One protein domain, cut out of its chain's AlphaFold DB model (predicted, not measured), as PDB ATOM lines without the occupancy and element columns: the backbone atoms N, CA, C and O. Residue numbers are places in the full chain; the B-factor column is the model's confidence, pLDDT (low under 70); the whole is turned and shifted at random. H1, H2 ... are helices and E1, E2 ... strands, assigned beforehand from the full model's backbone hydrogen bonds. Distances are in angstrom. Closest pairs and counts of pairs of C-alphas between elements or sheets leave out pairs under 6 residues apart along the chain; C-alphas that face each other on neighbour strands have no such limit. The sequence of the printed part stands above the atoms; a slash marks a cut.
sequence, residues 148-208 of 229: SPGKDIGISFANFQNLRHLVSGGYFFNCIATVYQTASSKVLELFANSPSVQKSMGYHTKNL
ATOM      1  N   SER A 148     -35.216 -51.672  15.916       85.50
ATOM      2  CA  SER A 148     -36.147 -50.897  15.090       85.50
ATOM      3  C   SER A 148     -35.402 -49.922  14.163       85.50
ATOM      4  O   SER A 148     -35.447 -48.708  14.368       85.50
ATOM      5  N   PRO A 149     -34.734 -50.422  13.101       83.25
ATOM      6  CA  PRO A 149     -33.885 -49.597  12.237       83.25
ATOM      7  C   PRO A 149     -34.599 -48.371  11.661       83.25
ATOM      8  O   PRO A 149     -34.021 -47.293  11.604       83.25
ATOM      9  N   GLY A 150     -35.870 -48.510  11.265       86.31
ATOM     10  CA  GLY A 150     -36.654 -47.393  10.734       86.31
ATOM     11  C   GLY A 150     -36.880 -46.282  11.764       86.31
ATOM     12  O   GLY A 150     -36.712 -45.107  11.441       86.31
ATOM     13  N   LYS A 151     -37.199 -46.647  13.013       86.56
ATOM     14  CA  LYS A 151     -37.386 -45.694  14.114       86.56
ATOM     15  C   LYS A 151     -36.071 -45.006  14.473       86.56
ATOM     16  O   LYS A 151     -36.045 -43.785  14.594       86.56
ATOM     17  N   ASP A 152     -34.985 -45.766  14.581       85.75
ATOM     18  CA  ASP A 152     -33.666 -45.243  14.953       85.75
ATOM     19  C   ASP A 152     -33.115 -44.277  13.895       85.75
ATOM     20  O   ASP A 152     -32.604 -43.201  14.221       85.75
ATOM     21  N   ILE A 153     -33.270 -44.626  12.615       85.56
ATOM     22  CA  ILE A 153     -32.913 -43.763  11.483       85.56
ATOM     23  C   ILE A 153     -33.779 -42.497  11.489       85.56
ATOM     24  O   ILE A 153     -33.253 -41.395  11.341       85.56
ATOM     25  N   GLY A 154     -35.091 -42.636  11.710       88.62
ATOM     26  CA  GLY A 154     -36.015 -41.504  11.801       88.62
ATOM     27  C   GLY A 154     -35.647 -40.524  12.920       88.62
ATOM     28  O   GLY A 154     -35.554 -39.322  12.676       88.62
ATOM     29  N   ILE A 155     -35.359 -41.032  14.123       87.75
ATOM     30  CA  ILE A 155     -34.906 -40.222  15.266       87.75
ATOM     31  C   ILE A 155     -33.574 -39.537  14.947       87.75
ATOM     32  O   ILE A 155     -33.410 -38.349  15.216       87.75
ATOM     33  N   SER A 156     -32.634 -40.256  14.330       84.94
ATOM     34  CA  SER A 156     -31.334 -39.697  13.946       84.94
ATOM     35  C   SER A 156     -31.484 -38.526  12.970       84.94
ATOM     36  O   SER A 156     -30.832 -37.494  13.146       84.94
ATOM     37  N   PHE A 157     -32.383 -38.631  11.984       84.69
ATOM     38  CA  PHE A 157     -32.666 -37.519  11.074       84.69
ATOM     39  C   PHE A 157     -33.376 -36.357  11.745       84.69
ATOM     40  O   PHE A 157     -33.000 -35.214  11.494       84.69
ATOM     41  N   ALA A 158     -34.357 -36.625  12.607       89.94
ATOM     42  CA  ALA A 158     -35.021 -35.578  13.373       89.94
ATOM     43  C   ALA A 158     -34.002 -34.792  14.212       89.94
ATOM     44  O   ALA A 158     -33.979 -33.565  14.167       89.94
ATOM     45  N   ASN A 159     -33.087 -35.489  14.888       90.06
ATOM     46  CA  ASN A 159     -32.017 -34.868  15.664       90.06
ATOM     47  C   ASN A 159     -31.071 -34.038  14.789       90.06
ATOM     48  O   ASN A 159     -30.736 -32.916  15.159       90.06
ATOM     49  N   PHE A 160     -30.672 -34.549  13.619       86.44
ATOM     50  CA  PHE A 160     -29.804 -33.813  12.697       86.44
ATOM     51  C   PHE A 160     -30.470 -32.535  12.169       86.44
ATOM     52  O   PHE A 160     -29.842 -31.478  12.149       86.44
ATOM     53  N   GLN A 161     -31.751 -32.604  11.788       87.31
ATOM     54  CA  GLN A 161     -32.505 -31.437  11.322       87.31
ATOM     55  C   GLN A 161     -32.738 -30.421  12.443       87.31
ATOM     56  O   GLN A 161     -32.517 -29.231  12.234       87.31
ATOM     57  N   ASN A 162     -33.102 -30.879  13.644       90.56
ATOM     58  CA  ASN A 162     -33.260 -30.014  14.814       90.56
ATOM     59  C   ASN A 162     -31.954 -29.298  15.154       90.56
ATOM     60  O   ASN A 162     -31.941 -28.089  15.370       90.56
ATOM     61  N   LEU A 163     -30.839 -30.026  15.157       89.06
ATOM     62  CA  LEU A 163     -29.535 -29.450  15.440       89.06
ATOM     63  C   LEU A 163     -29.144 -28.428  14.367       89.06
ATOM     64  O   LEU A 163     -28.740 -27.321  14.708       89.06
ATOM     65  N   ARG A 164     -29.341 -28.742  13.082       86.88
ATOM     66  CA  ARG A 164     -29.107 -27.787  11.992       86.88
ATOM     67  C   ARG A 164     -29.964 -26.528  12.138       86.88
ATOM     68  O   ARG A 164     -29.438 -25.432  11.962       86.88
ATOM     69  N   HIS A 165     -31.246 -26.670  12.475       88.69
ATOM     70  CA  HIS A 165     -32.166 -25.551  12.709       88.69
ATOM     71  C   HIS A 165     -31.674 -24.644  13.839       88.69
ATOM     72  O   HIS A 165     -31.533 -23.442  13.635       88.69
ATOM     73  N   LEU A 166     -31.322 -25.221  14.993       90.25
ATOM     74  CA  LEU A 166     -30.816 -24.480  16.154       90.25
ATOM     75  C   LEU A 166     -29.517 -23.733  15.843       90.25
ATOM     76  O   LEU A 166     -29.381 -22.548  16.137       90.25
ATOM     77  N   VAL A 167     -28.566 -24.432  15.231       86.75
ATOM     78  CA  VAL A 167     -27.226 -23.916  14.944       86.75
ATOM     79  C   VAL A 167     -27.252 -22.845  13.840       86.75
ATOM     80  O   VAL A 167     -26.404 -21.959  13.825       86.75
ATOM     81  N   SER A 168     -28.264 -22.869  12.967       83.44
ATOM     82  CA  SER A 168     -28.494 -21.834  11.947       83.44
ATOM     83  C   SER A 168     -29.272 -20.614  12.471       83.44
ATOM     84  O   SER A 168     -29.575 -19.716  11.692       83.44
ATOM     85  N   GLY A 169     -29.630 -20.575  13.760       87.56
ATOM     86  CA  GLY A 169     -30.402 -19.475  14.353       87.56
ATOM     87  C   GLY A 169     -31.912 -19.568  14.158       87.56
ATOM     88  O   GLY A 169     -32.618 -18.581  14.362       87.56
ATOM     89  N   GLY A 170     -32.422 -20.745  13.802       90.62
ATOM     90  CA  GLY A 170     -33.849 -21.002  13.692       90.62
ATOM     91  C   GLY A 170     -34.595 -20.793  15.013       90.62
ATOM     92  O   GLY A 170     -34.095 -21.094  16.098       90.62
ATOM     93  N   TYR A 171     -35.825 -20.289  14.914       92.81
ATOM     94  CA  TYR A 171     -36.694 -20.063  16.066       92.81
ATOM     95  C   TYR A 171     -37.449 -21.337  16.448       92.81
ATOM     96  O   TYR A 171     -37.898 -22.095  15.588       92.81
ATOM     97  N   PHE A 172     -37.626 -21.558  17.744       92.25
ATOM     98  CA  PHE A 172     -38.438 -22.636  18.295       92.25
ATOM     99  C   PHE A 172     -39.269 -22.122  19.470       92.25
ATOM    100  O   PHE A 172     -38.900 -21.163  20.149       92.25
ATOM    101  N   PHE A 173     -40.424 -22.746  19.688       93.25
ATOM    102  CA  PHE A 173     -41.342 -22.336  20.743       93.25
ATOM    103  C   PHE A 173     -40.874 -22.870  22.101       93.25
ATOM    104  O   PHE A 173     -40.700 -24.077  22.273       93.25
ATOM    105  N   ASN A 174     -40.684 -21.977  23.071       91.38
ATOM    106  CA  ASN A 174     -40.418 -22.337  24.457       91.38
ATOM    107  C   ASN A 174     -41.742 -22.386  25.222       91.38
ATOM    108  O   ASN A 174     -42.346 -21.350  25.482       91.38
ATOM    109  N   CYS A 175     -42.179 -23.583  25.607       90.62
ATOM    110  CA  CYS A 175     -43.435 -23.786  26.330       90.62
ATOM    111  C   CYS A 175     -43.437 -23.217  27.757       90.62
ATOM    112  O   CYS A 175     -44.508 -22.911  28.268       90.62
ATOM    113  N   ILE A 176     -42.270 -23.044  28.386       92.88
ATOM    114  CA  ILE A 176     -42.148 -22.487  29.742       92.88
ATOM    115  C   ILE A 176     -42.273 -20.964  29.692       92.88
ATOM    116  O   ILE A 176     -43.031 -20.374  30.452       92.88
ATOM    117  N   ALA A 177     -41.536 -20.328  28.780       89.19
ATOM    118  CA  ALA A 177     -41.599 -18.881  28.594       89.19
ATOM    119  C   ALA A 177     -42.838 -18.449  27.792       89.19
ATOM    120  O   ALA A 177     -43.202 -17.279  27.812       89.19
ATOM    121  N   THR A 178     -43.485 -19.376  27.080       93.25
ATOM    122  CA  THR A 178     -44.559 -19.131  26.098       93.25
ATOM    123  C   THR A 178     -44.160 -18.168  24.970       93.25
ATOM    124  O   THR A 178     -45.001 -17.475  24.403       93.25
ATOM    125  N   VAL A 179     -42.871 -18.139  24.607       94.75
ATOM    126  CA  VAL A 179     -42.315 -17.262  23.557       94.75
ATOM    127  C   VAL A 179     -41.487 -18.073  22.561       94.75
ATOM    128  O   VAL A 179     -40.878 -19.086  22.914       94.75
ATOM    129  N   TYR A 180     -41.432 -17.620  21.308       92.44
ATOM    130  CA  TYR A 180     -40.443 -18.102  20.346       92.44
ATOM    131  C   TYR A 180     -39.061 -17.548  20.683       92.44
ATOM    132  O   TYR A 180     -38.878 -16.341  20.819       92.44
ATOM    133  N   GLN A 181     -38.081 -18.436  20.769       92.56
ATOM    134  CA  GLN A 181     -36.692 -18.085  21.032       92.56
ATOM    135  C   GLN A 181     -35.773 -18.784  20.033       92.56
ATOM    136  O   GLN A 181     -36.148 -19.771  19.403       92.56
ATOM    137  N   THR A 182     -34.563 -18.260  19.891       93.06
ATOM    138  CA  THR A 182     -33.494 -18.871  19.097       93.06
ATOM    139  C   THR A 182     -32.398 -19.401  20.024       93.06
ATOM    140  O   THR A 182     -32.426 -19.175  21.238       93.06
ATOM    141  N   ALA A 183     -31.446 -20.149  19.470       88.94
ATOM    142  CA  ALA A 183     -30.277 -20.585  20.217       88.94
ATOM    143  C   ALA A 183     -29.446 -19.374  20.694       88.94
ATOM    144  O   ALA A 183     -29.448 -18.311  20.077       88.94
ATOM    145  N   SER A 184     -28.723 -19.534  21.807       90.44
ATOM    146  CA  SER A 184     -27.850 -18.481  22.346       90.44
ATOM    147  C   SER A 184     -26.820 -18.017  21.309       90.44
ATOM    148  O   SER A 184     -26.338 -18.825  20.513       90.44
ATOM    149  N   SER A 185     -26.409 -16.746  21.378       88.31
ATOM    150  CA  SER A 185     -25.367 -16.172  20.513       88.31
ATOM    151  C   SER A 185     -24.095 -17.021  20.475       88.31
ATOM    152  O   SER A 185     -23.523 -17.198  19.408       88.31
ATOM    153  N   LYS A 186     -23.718 -17.663  21.589       90.81
ATOM    154  CA  LYS A 186     -22.563 -18.573  21.651       90.81
ATOM    155  C   LYS A 186     -22.680 -19.784  20.719       90.81
ATOM    156  O   LYS A 186     -21.672 -20.255  20.205       90.81
ATOM    157  N   VAL A 187     -23.888 -20.311  20.507       87.81
ATOM    158  CA  VAL A 187     -24.126 -21.440  19.588       87.81
ATOM    159  C   VAL A 187     -23.964 -20.982  18.139       87.81
ATOM    160  O   VAL A 187     -23.364 -21.689  17.331       87.81
ATOM    161  N   LEU A 188     -24.443 -19.774  17.834       87.19
ATOM    162  CA  LEU A 188     -24.298 -19.156  16.515       87.19
ATOM    163  C   LEU A 188     -22.836 -18.807  16.225       87.19
ATOM    164  O   LEU A 188     -22.338 -19.097  15.141       87.19
ATOM    165  N   GLU A 189     -22.121 -18.259  17.207       88.62
ATOM    166  CA  GLU A 189     -20.681 -17.997  17.134       88.62
ATOM    167  C   GLU A 189     -19.884 -19.289  16.950       88.62
ATOM    168  O   GLU A 189     -18.984 -19.339  16.114       88.62
ATOM    169  N   LEU A 190     -20.230 -20.359  17.673       87.31
ATOM    170  CA  LEU A 190     -19.592 -21.662  17.503       87.31
ATOM    171  C   LEU A 190     -19.754 -22.171  16.069       87.31
ATOM    172  O   LEU A 190     -18.787 -22.668  15.494       87.31
ATOM    173  N   PHE A 191     -20.937 -22.011  15.474       86.62
ATOM    174  CA  PHE A 191     -21.147 -22.352  14.070       86.62
ATOM    175  C   PHE A 191     -20.349 -21.459  13.126       86.62
ATOM    176  O   PHE A 191     -19.662 -21.969  12.245       86.62
ATOM    177  N   ALA A 192     -20.422 -20.139  13.307       85.12
ATOM    178  CA  ALA A 192     -19.758 -19.164  12.449       85.12
ATOM    179  C   ALA A 192     -18.231 -19.351  12.446       85.12
ATOM    180  O   ALA A 192     -17.603 -19.286  11.390       85.12
ATOM    181  N   ASN A 193     -17.657 -19.671  13.608       87.62
ATOM    182  CA  ASN A 193     -16.214 -19.762  13.821       87.62
ATOM    183  C   ASN A 193     -15.637 -21.172  13.619       87.62
ATOM    184  O   ASN A 193     -14.417 -21.326  13.638       87.62
ATOM    185  N   SER A 194     -16.471 -22.202  13.420       88.50
ATOM    186  CA  SER A 194     -16.011 -23.595  13.287       88.50
ATOM    187  C   SER A 194     -16.284 -24.172  11.892       88.50
ATOM    188  O   SER A 194     -17.332 -24.790  11.667       88.50
ATOM    189  N   PRO A 195     -15.318 -24.093  10.956       85.81
ATOM    190  CA  PRO A 195     -15.446 -24.689   9.624       85.81
ATOM    191  C   PRO A 195     -15.714 -26.200   9.641       85.81
ATOM    192  O   PRO A 195     -16.365 -26.728   8.742       85.81
ATOM    193  N   SER A 196     -15.230 -26.917  10.660       84.75
ATOM    194  CA  SER A 196     -15.484 -28.353  10.837       84.75
ATOM    195  C   SER A 196     -16.959 -28.650  11.117       84.75
ATOM    196  O   SER A 196     -17.517 -29.576  10.527       84.75
ATOM    197  N   VAL A 197     -17.601 -27.838  11.964       83.81
ATOM    198  CA  VAL A 197     -19.032 -27.933  12.291       83.81
ATOM    199  C   VAL A 197     -19.874 -27.528  11.085       83.81
ATOM    200  O   VAL A 197     -20.832 -28.208  10.741       83.81
ATOM    201  N   GLN A 198     -19.484 -26.474  10.373       84.50
ATOM    202  CA  GLN A 198     -20.133 -26.096   9.117       84.50
ATOM    203  C   GLN A 198     -20.103 -27.242   8.100       84.50
ATOM    204  O   GLN A 198     -21.143 -27.644   7.577       84.50
ATOM    205  N   LYS A 199     -18.923 -27.834   7.886       82.12
ATOM    206  CA  LYS A 199     -18.733 -28.940   6.945       82.12
ATOM    207  C   LYS A 199     -19.542 -30.178   7.331       82.12
ATOM    208  O   LYS A 199     -20.105 -30.820   6.448       82.12
ATOM    209  N   SER A 200     -19.636 -30.513   8.621       78.88
ATOM    210  CA  SER A 200     -20.448 -31.650   9.080       78.88
ATOM    211  C   SER A 200     -21.955 -31.421   8.903       78.88
ATOM    212  O   SER A 200     -22.685 -32.384   8.676       78.88
ATOM    213  N   MET A 201     -22.412 -30.164   8.902       77.81
ATOM    214  CA  MET A 201     -23.795 -29.776   8.574       77.81
ATOM    215  C   MET A 201     -24.051 -29.594   7.068       77.81
ATOM    216  O   MET A 201     -25.150 -29.202   6.670       77.81
ATOM    217  N   GLY A 202     -23.054 -29.858   6.217       74.31
ATOM    218  CA  GLY A 202     -23.142 -29.651   4.769       74.31
ATOM    219  C   GLY A 202     -23.113 -28.178   4.344       74.31
ATOM    220  O   GLY A 202     -23.497 -27.861   3.218       74.31
ATOM    221  N   TYR A 203     -22.673 -27.276   5.225       76.06
ATOM    222  CA  TYR A 203     -22.461 -25.866   4.919       76.06
ATOM    223  C   TYR A 203     -21.041 -25.649   4.386       76.06
ATOM    224  O   TYR A 203     -20.048 -25.960   5.046       76.06
ATOM    225  N   HIS A 204     -20.945 -25.109   3.174       72.50
ATOM    226  CA  HIS A 204     -19.684 -24.820   2.501       72.50
ATOM    227  C   HIS A 204     -19.688 -23.365   2.035       72.50
ATOM    228  O   HIS A 204     -20.251 -23.057   0.987       72.50
ATOM    229  N   THR A 205     -19.035 -22.481   2.791       64.06
ATOM    230  CA  THR A 205     -18.930 -21.039   2.490       64.06
ATOM    231  C   THR A 205     -18.435 -20.764   1.068       64.06
ATOM    232  O   THR A 205     -19.020 -19.963   0.353       64.06
ATOM    233  N   LYS A 206     -17.451 -21.538   0.591       62.78
ATOM    234  CA  LYS A 206     -16.899 -21.431  -0.774       62.78
ATOM    235  C   LYS A 206     -17.914 -21.661  -1.909       62.78
ATOM    236  O   LYS A 206     -17.641 -21.251  -3.030       62.78
ATOM    237  N   ASN A 207     -19.042 -22.327  -1.639       56.66
ATOM    238  CA  ASN A 207     -20.098 -22.568  -2.632       56.66
ATOM    239  C   ASN A 207     -21.119 -21.418  -2.712       56.66
ATOM    240  O   ASN A 207     -21.959 -21.431  -3.607       56.66
ATOM    241  N   LEU A 208     -21.086 -20.469  -1.767       55.28
ATOM    242  CA  LEU A 208     -21.967 -19.298  -1.751       55.28
ATOM    243  C   LEU A 208     -21.355 -18.128  -2.532       55.28
ATOM    244  O   LEU A 208     -22.068 -17.464  -3.275       55.28
TER     245      LEU A 208
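Overview. This is residues 148 to 208 of the 229 residues of an uncharacterized protein of Puccinia graminis f. sp. tritici (UniProt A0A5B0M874). What is the shape? Long helix H1 ends where hairpin E1-E2 reaches to one side and short helices H2 and H3 lie on the other; residues 148 to 159, of which 149 to 159 belong to H1, stick out. What builds it? The printed part has 61 residues, mostly helix by class, in the order H1, E1, E2, H2, H3, with an antiparallel sheet, E1 - E2. It is loose, radius of gyration of the C-alphas 13.9 A, spanning 36 by 35 by 17 A.

Along the chain. Where is H1? H1, residues 149 to 167, begins at C-alpha 149 (-33.885, -49.597, 12.237) and measures 26.7 A. What follows? E1 is 172 to 174, E2 179 to 181, H2 185 to 193, and H3 195 to 200, ending at C-alpha 200 (-20.448, -31.650, 9.080).

Arrangement. How do the strands pair? In the hairpin E1 and E2, N 172 and O 181 are 2.9 A apart, within hydrogen-bond range. How do the helices meet? H1, with residue 167 alone, only just touches H2 (3 pairs of C-alphas within 8 A), the closest C-alphas Val 167 and Leu 188, 5.8 A. H2 and H3 touch only at the corner, closest C-alphas Phe 191 and Val 197, 6.2 A; in H1, H2 and H3 every O i to N i+4 pair is within range.

Size, cuts and confidence. How large is it? The farthest C-alphas, Ile 176 and Lys 206, are 39.6 A apart. Is it continuous and confident? The printed part has no cut, and pLDDT is under 70 at 205 to 208.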